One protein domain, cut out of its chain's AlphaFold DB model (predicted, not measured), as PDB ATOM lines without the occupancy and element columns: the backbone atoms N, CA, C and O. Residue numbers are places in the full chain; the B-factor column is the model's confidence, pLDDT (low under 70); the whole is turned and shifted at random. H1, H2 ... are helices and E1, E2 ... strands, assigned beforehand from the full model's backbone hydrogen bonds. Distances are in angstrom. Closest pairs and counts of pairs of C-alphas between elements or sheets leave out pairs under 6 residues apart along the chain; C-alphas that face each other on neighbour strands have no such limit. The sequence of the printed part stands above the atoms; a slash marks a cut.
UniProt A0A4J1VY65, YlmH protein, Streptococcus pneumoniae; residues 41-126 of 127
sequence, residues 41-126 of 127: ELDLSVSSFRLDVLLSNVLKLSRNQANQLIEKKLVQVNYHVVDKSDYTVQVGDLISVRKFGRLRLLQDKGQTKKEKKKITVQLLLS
ATOM      1  N   GLU A  41      85.568  54.550 145.323       93.50
ATOM      2  CA  GLU A  41      85.116  55.650 144.484       93.50
ATOM      3  C   GLU A  41      83.604  55.581 144.305       93.50
ATOM      4  O   GLU A  41      83.026  54.508 144.119       93.50
ATOM      5  N   LEU A  42      82.955  56.735 144.418       93.38
ATOM      6  CA  LEU A  42      81.514  56.872 144.291       93.38
ATOM      7  C   LEU A  42      81.207  58.018 143.333       93.38
ATOM      8  O   LEU A  42      81.638  59.153 143.546       93.38
ATOM      9  N   ASP A  43      80.402  57.716 142.321       93.50
ATOM     10  CA  ASP A  43      79.820  58.712 141.433       93.50
ATOM     11  C   ASP A  43      78.444  59.127 141.956       93.50
ATOM     12  O   ASP A  43      77.549  58.299 142.142       93.50
ATOM     13  N   LEU A  44      78.273  60.424 142.202       92.31
ATOM     14  CA  LEU A  44      77.092  60.986 142.850       92.31
ATOM     15  C   LEU A  44      76.558  62.173 142.047       92.31
ATOM     16  O   LEU A  44      77.284  62.823 141.296       92.31
ATOM     17  N   SER A  45      75.277  62.489 142.231       91.75
ATOM     18  CA  SER A  45      74.672  63.721 141.715       91.75
ATOM     19  C   SER A  45      74.177  64.580 142.870       91.75
ATOM     20  O   SER A  45      73.198  64.230 143.527       91.75
ATOM     21  N   VAL A  46      74.836  65.711 143.101       91.56
ATOM     22  CA  VAL A  46      74.533  66.644 144.194       91.56
ATOM     23  C   VAL A  46      73.897  67.926 143.666       91.56
ATOM     24  O   VAL A  46      74.116  68.320 142.524       91.56
ATOM     25  N   SER A  47      73.089  68.598 144.485       90.75
ATOM     26  CA  SER A  47      72.484  69.884 144.105       90.75
ATOM     27  C   SER A  47      73.463  71.060 144.192       90.75
ATOM     28  O   SER A  47      73.281  72.058 143.509       90.75
ATOM     29  N   SER A  48      74.505  70.967 145.025       92.12
ATOM     30  CA  SER A  48      75.551  71.990 145.153       92.12
ATOM     31  C   SER A  48      76.817  71.415 145.801       92.12
ATOM     32  O   SER A  48      76.804  70.292 146.299       92.12
ATOM     33  N   PHE A  49      77.895  72.207 145.815       92.88
ATOM     34  CA  PHE A  49      79.180  71.869 146.445       92.88
ATOM     35  C   PHE A  49      79.240  72.171 147.945       92.88
ATOM     36  O   PHE A  49      80.318  72.219 148.530       92.88
ATOM     37  N   ARG A  50      78.095  72.400 148.590       95.00
ATOM     38  CA  ARG A  50      78.085  72.646 150.029       95.00
ATOM     39  C   ARG A  50      78.476  71.384 150.795       95.00
ATOM     40  O   ARG A  50      78.048  70.277 150.445       95.00
ATOM     41  N   LEU A  51      79.236  71.567 151.866       96.00
ATOM     42  CA  LEU A  51      79.728  70.505 152.736       96.00
ATOM     43  C   LEU A  51      78.585  69.626 153.250       96.00
ATOM     44  O   LEU A  51      78.624  68.406 153.119       96.00
ATOM     45  N   ASP A  52      77.522  70.240 153.753       95.06
ATOM     46  CA  ASP A  52      76.343  69.538 154.248       95.06
ATOM     47  C   ASP A  52      75.628  68.683 153.176       95.06
ATOM     48  O   ASP A  52      75.025  67.656 153.504       95.06
ATOM     49  N   VAL A  53      75.667  69.074 151.891       95.12
ATOM     50  CA  VAL A  53      75.064  68.298 150.785       95.12
ATOM     51  C   VAL A  53      75.926  67.083 150.512       95.12
ATOM     52  O   VAL A  53      75.409  65.970 150.387       95.12
ATOM     53  N   LEU A  54      77.236  67.310 150.418       95.25
ATOM     54  CA  LEU A  54      78.213  66.267 150.158       95.25
ATOM     55  C   LEU A  54      78.163  65.210 151.256       95.25
ATOM     56  O   LEU A  54      77.958  64.040 150.954       95.25
ATOM     57  N   LEU A  55      78.232  65.610 152.526       95.75
ATOM     58  CA  LEU A  55      78.172  64.673 153.648       95.75
ATOM     59  C   LEU A  55      76.885  63.844 153.647       95.75
ATOM     60  O   LEU A  55      76.947  62.627 153.805       95.75
ATOM     61  N   SER A  56      75.731  64.477 153.419       95.88
ATOM     62  CA  SER A  56      74.440  63.782 153.369       95.88
ATOM     63  C   SER A  56      74.397  62.716 152.265       95.88
ATOM     64  O   SER A  56      73.996  61.583 152.527       95.88
ATOM     65  N   ASN A  57      74.869  63.037 151.054       94.44
ATOM     66  CA  ASN A  57      74.845  62.106 149.921       94.44
ATOM     67  C   ASN A  57      75.896  60.992 150.045       94.44
ATOM     68  O   ASN A  57      75.589  59.831 149.781       94.44
ATOM     69  N   VAL A  58      77.123  61.328 150.457       94.25
ATOM     70  CA  VAL A  58      78.244  60.377 150.554       94.25
ATOM     71  C   VAL A  58      78.035  59.400 151.711       94.25
ATOM     72  O   VAL A  58      78.223  58.196 151.547       94.25
ATOM     73  N   LEU A  59      77.625  59.904 152.881       93.06
ATOM     74  CA  LEU A  59      77.465  59.104 154.101       93.06
ATOM     75  C   LEU A  59      76.055  58.519 154.262       93.06
ATOM     76  O   LEU A  59      75.794  57.844 155.256       93.06
ATOM     77  N   LYS A  60      75.149  58.766 153.305       92.94
ATOM     78  CA  LYS A  60      73.732  58.358 153.353       92.94
ATOM     79  C   LYS A  60      73.021  58.816 154.637       92.94
ATOM     80  O   LYS A  60      72.218  58.086 155.212       92.94
ATOM     81  N   LEU A  61      73.328  60.033 155.078       93.81
ATOM     82  CA  LEU A  61      72.728  60.673 156.250       93.81
ATOM     83  C   LEU A  61      71.670  61.685 155.821       93.81
ATOM     84  O   LEU A  61      71.735  62.244 154.722       93.81
ATOM     85  N   SER A  62      70.729  61.999 156.709       95.50
ATOM     86  CA  SER A  62      69.846  63.143 156.481       95.50
ATOM     87  C   SER A  62      70.637  64.457 156.511       95.50
ATOM     88  O   SER A  62      71.693  64.563 157.141       95.50
ATOM     89  N   ARG A  63      70.101  65.501 155.867       93.12
ATOM     90  CA  ARG A  63      70.664  66.862 155.931       93.12
ATOM     91  C   ARG A  63      70.868  67.346 157.367       93.12
ATOM     92  O   ARG A  63      71.895  67.939 157.671       93.12
ATOM     93  N   ASN A  64      69.910  67.050 158.245       96.12
ATOM     94  CA  ASN A  64      69.971  67.449 159.646       96.12
ATOM     95  C   ASN A  64      71.110  66.726 160.389       96.12
ATOM     96  O   ASN A  64      71.887  67.352 161.099       96.12
ATOM     97  N   GLN A  65      71.282  65.419 160.159       95.62
ATOM     98  CA  GLN A  65      72.400  64.659 160.733       95.62
ATOM     99  C   GLN A  65      73.762  65.185 160.261       95.62
ATOM    100  O   GLN A  65      74.678  65.308 161.071       95.62
ATOM    101  N   ALA A  66      73.895  65.528 158.976       95.94
ATOM    102  CA  ALA A  66      75.116  66.138 158.451       95.94
ATOM    103  C   ALA A  66      75.421  67.483 159.139       95.94
ATOM    104  O   ALA A  66      76.544  67.690 159.592       95.94
ATOM    105  N   ASN A  67      74.418  68.354 159.290       96.25
ATOM    106  CA  ASN A  67      74.572  69.638 159.982       96.25
ATOM    107  C   ASN A  67      74.990  69.463 161.443       96.25
ATOM    108  O   ASN A  67      75.938  70.105 161.881       96.25
ATOM    109  N   GLN A  68      74.383  68.520 162.167       96.19
ATOM    110  CA  GLN A  68      74.762  68.233 163.552       96.19
ATOM    111  C   GLN A  68      76.228  67.805 163.696       96.19
ATOM    112  O   GLN A  68      76.857  68.117 164.706       96.19
ATOM    113  N   LEU A  69      76.792  67.074 162.727       96.31
ATOM    114  CA  LEU A  69      78.215  66.708 162.752       96.31
ATOM    115  C   LEU A  69      79.115  67.937 162.582       96.31
ATOM    116  O   LEU A  69      80.134  68.047 163.267       96.31
ATOM    117  N   ILE A  70      78.729  68.847 161.688       96.19
ATOM    118  CA  ILE A  70      79.447  70.097 161.414       96.19
ATOM    119  C   ILE A  70      79.393  71.011 162.649       96.19
ATOM    120  O   ILE A  70      80.434  71.400 163.170       96.19
ATOM    121  N   GLU A  71      78.201  71.249 163.200       95.56
ATOM    122  CA  GLU A  71      77.985  72.078 164.399       95.56
ATOM    123  C   GLU A  71      78.730  71.540 165.628       95.56
ATOM    124  O   GLU A  71      79.315  72.297 166.403       95.56
ATOM    125  N   LYS A  72      78.786  70.210 165.786       96.25
ATOM    126  CA  LYS A  72      79.550  69.547 166.856       96.25
ATOM    127  C   LYS A  72      81.064  69.540 166.616       96.25
ATOM    128  O   LYS A  72      81.780  68.881 167.372       96.25
ATOM    129  N   LYS A  73      81.565  70.233 165.586       96.38
ATOM    130  CA  LYS A  73      82.996  70.317 165.239       96.38
ATOM    131  C   LYS A  73      83.624  68.942 164.984       96.38
ATOM    132  O   LYS A  73      84.795  68.704 165.278       96.38
ATOM    133  N   LEU A  74      82.831  68.011 164.449       96.69
ATOM    134  CA  LEU A  74      83.258  66.646 164.119       96.69
ATOM    135  C   LEU A  74      83.689  66.497 162.658       96.69
ATOM    136  O   LEU A  74      84.026  65.388 162.235       96.69
ATOM    137  N   VAL A  75      83.671  67.594 161.903       97.50
ATOM    138  CA  VAL A  75      84.048  67.653 160.496       97.50
ATOM    139  C   VAL A  75      85.233  68.594 160.326       97.50
ATOM    140  O   VAL A  75      85.269  69.689 160.890       97.50
ATOM    141  N   GLN A  76      86.206  68.155 159.539       97.62
ATOM    142  CA  GLN A  76      87.359  68.947 159.143       97.62
ATOM    143  C   GLN A  76      87.467  68.968 157.624       97.62
ATOM    144  O   GLN A  76      87.266  67.933 156.995       97.62
ATOM    145  N   VAL A  77      87.839  70.107 157.051       97.56
ATOM    146  CA  VAL A  77      88.222  70.244 155.643       97.56
ATOM    147  C   VAL A  77      89.673  70.695 155.609       97.56
ATOM    148  O   VAL A  77      90.038  71.643 156.301       97.56
ATOM    149  N   ASN A  78      90.519  69.987 154.863       96.75
ATOM    150  CA  ASN A  78      91.955  70.258 154.758       96.75
ATOM    151  C   ASN A  78      92.619  70.447 156.136       96.75
ATOM    152  O   ASN A  78      93.366  71.390 156.355       96.75
ATOM    153  N   TYR A  79      92.321  69.541 157.077       94.81
ATOM    154  CA  TYR A  79      92.822  69.540 158.464       94.81
ATOM    155  C   TYR A  79      92.314  70.675 159.373       94.81
ATOM    156  O   TYR A  79      92.649  70.697 160.558       94.81
ATOM    157  N   HIS A  80      91.441  71.555 158.881       96.06
ATOM    158  CA  HIS A  80      90.815  72.616 159.668       96.06
ATOM    159  C   HIS A  80      89.380  72.257 160.041       96.06
ATOM    160  O   HIS A  80      88.622  71.757 159.215       96.06
ATOM    161  N   VAL A  81      88.993  72.504 161.297       97.12
ATOM    162  CA  VAL A  81      87.608  72.311 161.754       97.12
ATOM    163  C   VAL A  81      86.701  73.299 161.030       97.12
ATOM    164  O   VAL A  81      86.984  74.495 161.013       97.12
ATOM    165  N   VAL A  82      85.601  72.793 160.474       96.06
ATOM    166  CA  VAL A  82      84.568  73.605 159.826       96.06
ATOM    167  C   VAL A  82      83.282  73.477 160.629       96.06
ATOM    168  O   VAL A  82      82.832  72.366 160.903       96.06
ATOM    169  N   ASP A  83      82.699  74.614 160.999       93.31
ATOM    170  CA  ASP A  83      81.448  74.725 161.759       93.31
ATOM    171  C   ASP A  83      80.291  75.322 160.936       93.31
ATOM    172  O   ASP A  83      79.153  75.370 161.401       93.31
ATOM    173  N   LYS A  84      80.554  75.708 159.683       94.25
ATOM    174  CA  LYS A  84      79.557  76.219 158.739       94.25
ATOM    175  C   LYS A  84      79.128  75.149 157.740       94.25
ATOM    176  O   LYS A  84      79.936  74.629 156.971       94.25
ATOM    177  N   SER A  85      77.833  74.840 157.718       92.56
ATOM    178  CA  SER A  85      77.248  73.834 156.821       92.56
ATOM    179  C   SER A  85      77.296  74.236 155.346       92.56
ATOM    180  O   SER A  85      77.415  73.381 154.468       92.56
ATOM    181  N   ASP A  86      77.247  75.540 155.079       94.44
ATOM    182  CA  ASP A  86      77.300  76.148 153.752       94.44
ATOM    183  C   ASP A  86      78.710  76.308 153.183       94.44
ATOM    184  O   ASP A  86      78.860  76.819 152.069       94.44
ATOM    185  N   TYR A  87      79.728  75.818 153.897       95.62
ATOM    186  CA  TYR A  87      81.095  75.776 153.404       95.62
ATOM    187  C   TYR A  87      81.141  75.122 152.019       95.62
ATOM    188  O   TYR A  87      80.649  74.008 151.820       95.62
ATOM    189  N   THR A  88      81.727  75.825 151.052       95.88
ATOM    190  CA  THR A  88      81.834  75.346 149.673       95.88
ATOM    191  C   THR A  88      83.094  74.509 149.515       95.88
ATOM    192  O   THR A  88      84.201  75.012 149.672       95.88
ATOM    193  N   VAL A  89      82.911  73.233 149.193       95.12
ATOM    194  CA  VAL A  89      83.989  72.267 148.973       95.12
ATOM    195  C   VAL A  89      84.503  72.367 147.541       95.12
ATOM    196  O   VAL A  89      83.718  72.505 146.599       95.12
ATOM    197  N   GLN A  90      85.815  72.258 147.371       95.12
ATOM    198  CA  GLN A  90      86.483  72.290 146.076       95.12
ATOM    199  C   GLN A  90      87.050  70.928 145.684       95.12
ATOM    200  O   GLN A  90      87.281  70.044 146.512       95.12
ATOM    201  N   VAL A  91      87.255  70.738 144.381       94.94
ATOM    202  CA  VAL A  91      87.928  69.544 143.866       94.94
ATOM    203  C   VAL A  91      89.338  69.480 144.455       94.94
ATOM    204  O   VAL A  91      90.075  70.459 144.430       94.94
ATOM    205  N   GLY A  92      89.701  68.322 144.998       94.62
ATOM    206  CA  GLY A  92      90.961  68.084 145.695       94.62
ATOM    207  C   GLY A  92      90.859  68.143 147.220       94.62
ATOM    208  O   GLY A  92      91.727  67.544 147.869       94.62
ATOM    209  N   ASP A  93      89.811  68.765 147.775       96.19
ATOM    210  CA  ASP A  93      89.629  68.923 149.223       96.19
ATOM    211  C   ASP A  93      89.521  67.577 149.940       96.19
ATOM    212  O   ASP A  93      88.794  66.671 149.513       96.19
ATOM    213  N   LEU A  94      90.210  67.479 151.078       96.12
ATOM    214  CA  LEU A  94      90.130  66.352 151.997       96.12
ATOM    215  C   LEU A  94      89.187  66.691 153.148       96.12
ATOM    216  O   LEU A  94      89.503  67.521 153.999       96.12
ATOM    217  N   ILE A  95      88.067  65.986 153.235       97.38
ATOM    218  CA  ILE A  95      87.109  66.121 154.325       97.38
ATOM    219  C   ILE A  95      87.243  64.924 155.266       97.38
ATOM    220  O   ILE A  95      87.126  63.769 154.864       97.38
ATOM    221  N   SER A  96      87.493  65.183 156.543       96.81
ATOM    222  CA  SER A  96      87.542  64.163 157.592       96.81
ATOM    223  C   SER A  96      86.319  64.292 158.486       96.81
ATOM    224  O   SER A  96      86.029  65.370 158.996       96.81
ATOM    225  N   VAL A  97      85.608  63.189 158.696       96.56
ATOM    226  CA  VAL A  97      84.393  63.132 159.508       96.56
ATOM    227  C   VAL A  97      84.600  62.115 160.619       96.56
ATOM    228  O   VAL A  97      84.796  60.920 160.372       96.56
ATOM    229  N   ARG A  98      84.554  62.572 161.870       94.31
ATOM    230  CA  ARG A  98      84.804  61.714 163.033       94.31
ATOM    231  C   ARG A  98      83.831  60.531 163.053       94.31
ATOM    232  O   ARG A  98      82.631  60.729 162.916       94.31
ATOM    233  N   LYS A  99      84.352  59.318 163.286       91.88
ATOM    234  CA  LYS A  99      83.633  58.020 163.277       91.88
ATOM    235  C   LYS A  99      83.144  57.528 161.908       91.88
ATOM    236  O   LYS A  99      82.811  56.359 161.799       91.88
ATOM    237  N   PHE A 100      83.121  58.374 160.880       92.62
ATOM    238  CA  PHE A 100      82.680  57.981 159.537       92.62
ATOM    239  C   PHE A 100      83.860  57.710 158.604       92.62
ATOM    240  O   PHE A 100      83.808  56.765 157.824       92.62
ATOM    241  N   GLY A 101      84.938  58.490 158.720       93.62
ATOM    242  CA  GLY A 101      86.160  58.307 157.942       93.62
ATOM    243  C   GLY A 101      86.582  59.565 157.188       93.62
ATOM    244  O   GLY A 101      86.417  60.679 157.686       93.62
ATOM    245  N   ARG A 102      87.172  59.392 156.006       94.44
ATOM    246  CA  ARG A 102      87.679  60.478 155.160       94.44
ATOM    247  C   ARG A 102      87.067  60.405 153.778       94.44
ATOM    248  O   ARG A 102      86.867  59.323 153.241       94.44
ATOM    249  N   LEU A 103      86.813  61.559 153.194       95.06
ATOM    250  CA  LEU A 103      86.317  61.692 151.840       95.06
ATOM    251  C   LEU A 103      87.106  62.759 151.090       95.06
ATOM    252  O   LEU A 103      87.510  63.762 151.673       95.06
ATOM    253  N   ARG A 104      87.343  62.529 149.802       95.44
ATOM    254  CA  ARG A 104      88.038  63.461 148.917       95.44
ATOM    255  C   ARG A 104      87.193  63.720 147.686       95.44
ATOM    256  O   ARG A 104      86.743  62.768 147.049       95.44
ATOM    257  N   LEU A 105      86.972  64.983 147.343       95.19
ATOM    258  CA  LEU A 105      86.311  65.322 146.085       95.19
ATOM    259  C   LEU A 105      87.330  65.172 144.950       95.19
ATOM    260  O   LEU A 105      88.290  65.932 144.896       95.19
ATOM    261  N   LEU A 106      87.162  64.180 144.076       94.00
ATOM    262  CA  LEU A 106      88.128  63.886 143.011       94.00
ATOM    263  C   LEU A 106      87.862  64.690 141.745       94.00
ATOM    264  O   LEU A 106      88.802  65.168 141.117       94.00
ATOM    265  N   GLN A 107      86.593  64.827 141.357       91.31
ATOM    266  CA  GLN A 107      86.248  65.442 140.081       91.31
ATOM    267  C   GLN A 107      84.850  66.060 140.094       91.31
ATOM    268  O   GLN A 107      83.910  65.476 140.641       91.31
ATOM    269  N   ASP A 108      84.716  67.207 139.427       90.50
ATOM    270  CA  ASP A 108      83.446  67.732 138.924       90.50
ATOM    271  C   ASP A 108      83.274  67.282 137.464       90.50
ATOM    272  O   ASP A 108      84.055  67.657 136.590       90.50
ATOM    273  N   LYS A 109      82.271  66.440 137.204       87.12
ATOM    274  CA  LYS A 109      81.906  65.928 135.872       87.12
ATOM    275  C   LYS A 109      80.879  66.835 135.171       87.12
ATOM    276  O   LYS A 109      80.293  66.436 134.164       87.12
ATOM    277  N   GLY A 110      80.639  68.035 135.697       82.56
ATOM    278  CA  GLY A 110      79.727  69.027 135.144       82.56
ATOM    279  C   GLY A 110      78.276  68.833 135.584       82.56
ATOM    280  O   GLY A 110      77.949  68.056 136.486       82.56
ATOM    281  N   GLN A 111      77.369  69.573 134.948       81.44
ATOM    282  CA  GLN A 111      75.951  69.590 135.308       81.44
ATOM    283  C   GLN A 111      75.104  68.671 134.427       81.44
ATOM    284  O   GLN A 111      75.365  68.443 133.248       81.44
ATOM    285  N   THR A 112      74.045  68.134 135.019       78.12
ATOM    286  CA  THR A 112      72.991  67.402 134.314       78.12
ATOM    287  C   THR A 112      71.945  68.353 133.740       78.12
ATOM    288  O   THR A 112      71.817  69.485 134.191       78.12
ATOM    289  N   LYS A 113      71.092  67.852 132.833       67.69
ATOM    290  CA  LYS A 113      69.930  68.588 132.285       67.69
ATOM    291  C   LYS A 113      68.939  69.110 133.346       67.69
ATOM    292  O   LYS A 113      68.052  69.877 133.009       67.69
ATOM    293  N   LYS A 114      69.053  68.661 134.603       67.75
ATOM    294  CA  LYS A 114      68.235  69.090 135.752       67.75
ATOM    295  C   LYS A 114      69.051  69.900 136.776       67.75
ATOM    296  O   LYS A 114      68.775  69.808 137.968       67.75
ATOM    297  N   GLU A 115      70.118  70.569 136.336       76.00
ATOM    298  CA  GLU A 115      71.034  71.414 137.133       76.00
ATOM    299  C   GLU A 115      71.759  70.736 138.314       76.00
ATOM    300  O   GLU A 115      72.480  71.374 139.078       76.00
ATOM    301  N   LYS A 116      71.646  69.411 138.471       83.06
ATOM    302  CA  LYS A 116      72.452  68.671 139.455       83.06
ATOM    303  C   LYS A 116      73.887  68.526 138.966       83.06
ATOM    304  O   LYS A 116      74.087  68.193 137.798       83.06
ATOM    305  N   LYS A 117      74.860  68.684 139.861       86.56
ATOM    306  CA  LYS A 117      76.292  68.495 139.599       86.56
ATOM    307  C   LYS A 117      76.661  67.024 139.741       86.56
ATOM    308  O   LYS A 117      76.370  66.418 140.774       86.56
ATOM    309  N   LYS A 118      77.279  66.444 138.715       92.25
ATOM    310  CA  LYS A 118      77.842  65.092 138.766       92.25
ATOM    311  C   LYS A 118      79.249  65.177 139.321       92.25
ATOM    312  O   LYS A 118      80.061  65.933 138.808       92.25
ATOM    313  N   ILE A 119      79.539  64.389 140.341       94.00
ATOM    314  CA  ILE A 119      80.835  64.409 141.009       94.00
ATOM    315  C   ILE A 119      81.346  62.994 141.224       94.00
ATOM    316  O   ILE A 119      80.553  62.061 141.356       94.00
ATOM    317  N   THR A 120      82.661  62.873 141.333       95.50
ATOM    318  CA  THR A 120      83.323  61.660 141.813       95.50
ATOM    319  C   THR A 120      83.971  61.964 143.146       95.50
ATOM    320  O   THR A 120      84.724  62.935 143.274       95.50
ATOM    321  N   VAL A 121      83.684  61.139 144.145       95.50
ATOM    322  CA  VAL A 121      84.330  61.215 145.454       95.50
ATOM    323  C   VAL A 121      85.078  59.930 145.750       95.50
ATOM    324  O   VAL A 121      84.639  58.839 145.395       95.50
ATOM    325  N   GLN A 122      86.182  60.067 146.464       95.25
ATOM    326  CA  GLN A 122      86.893  58.966 147.080       95.25
ATOM    327  C   GLN A 122      86.468  58.878 148.543       95.25
ATOM    328  O   GLN A 122      86.524  59.884 149.246       95.25
ATOM    329  N   LEU A 123      86.057  57.707 149.020       93.94
ATOM    330  CA  LEU A 123      85.621  57.487 150.397       93.94
ATOM    331  C   LEU A 123      86.474  56.412 151.066       93.94
ATOM    332  O   LEU A 123      86.530  55.273 150.609       93.94
ATOM    333  N   LEU A 124      87.072  56.761 152.196       92.38
ATOM    334  CA  LEU A 124      87.684  55.841 153.144       92.38
ATOM    335  C   LEU A 124      86.805  55.783 154.385       92.38
ATOM    336  O   LEU A 124      86.745  56.746 155.147       92.38
ATOM    337  N   LEU A 125      86.136  54.656 154.602       87.25
ATOM    338  CA  LEU A 125      85.339  54.455 155.806       87.25
ATOM    339  C   LEU A 125      86.245  54.202 157.015       87.25
ATOM    340  O   LEU A 125      87.277  53.536 156.906       87.25
ATOM    341  N   SER A 126      85.846  54.721 158.177       83.88
ATOM    342  CA  SER A 126      86.427  54.275 159.445       83.88
ATOM    343  C   SER A 126      86.135  52.785 159.616       83.88
ATOM    344  O   SER A 126      85.006  52.356 159.381       83.88
TER     345      SER A 126
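Overview. This is residues 41 to 126 of the 127 residues of the protein "YlmH protein" of Streptococcus pneumoniae (UniProt A0A4J1VY65). What shape do these atoms make? A strongly twisted five-stranded sheet curls round one helix, H1, and a second helix, H2, packs on H1 and only grazes the sheet. The hairpin of E4 and E5 reaches out to one end of the long axis. What are its parts? The printed part has 86 residues, with E1, H1, H2, E2, E3, E4 and E5 along the chain; the sheet's order is E1 E5 E4 E3 E2, all antiparallel, and the class is mixed. It is compact, with a radius of gyration of the C-alphas of 11.8 A, yet elongated, spanning 36 by 22 by 20 A.

Along the chain. Where does it begin? E1 is residues 41 to 46, 15.3 A long, from C-alpha 41 at (85.116, 55.650, 144.484). H1 is residues 51 to 59, 11.7 A, and H2 residues 63 to 71, 12.3 A. Which strands follow? E2 is residues 75 to 77, E3 94 to 97, E4 101 to 111, 27.3 A, and E5 117 to 125, 23.3 A, ending at C-alpha 125 (85.339, 54.455, 155.806).

Arrangement. How do the strands pair? N 44 and O 119 of E1 and E5 are 2.9 A apart, N 104 and O 122 of E4 and E5 2.8 A, N 95 and O 103 of E3 and E4 2.8 A, and N 76 and O 96 of E2 and E3 2.8 A, each within hydrogen-bond range. E2 to E5 form a meander, each strand the antiparallel neighbour of the one before, and E4 bends by 58 degrees at residue 107. Where are the helices? H1 is on the sheet; its closest C-alphas to E1 are Val 53 and Val 46, 6.8 A. H1 and H2 touch at a steep tilt of 62 degrees, opposite ways, closest at the C-alphas of Ser 56 and Arg 63, 5.5 A. In both, every O i to N i+4 pair is within hydrogen-bond range.

Size, cuts and confidence. How large is it? The two C-alphas farthest apart, of Lys 72 and Lys 113, are 35.9 A apart. Is it continuous and confident? The printed part has no cut; the link from E2 to E3, residues 78 to 93, is long, and residues 80 to 81 pair antiparallel with 76 to 77. Mean pLDDT of the printed part is 92.9, with residues 113 to 114 under 70.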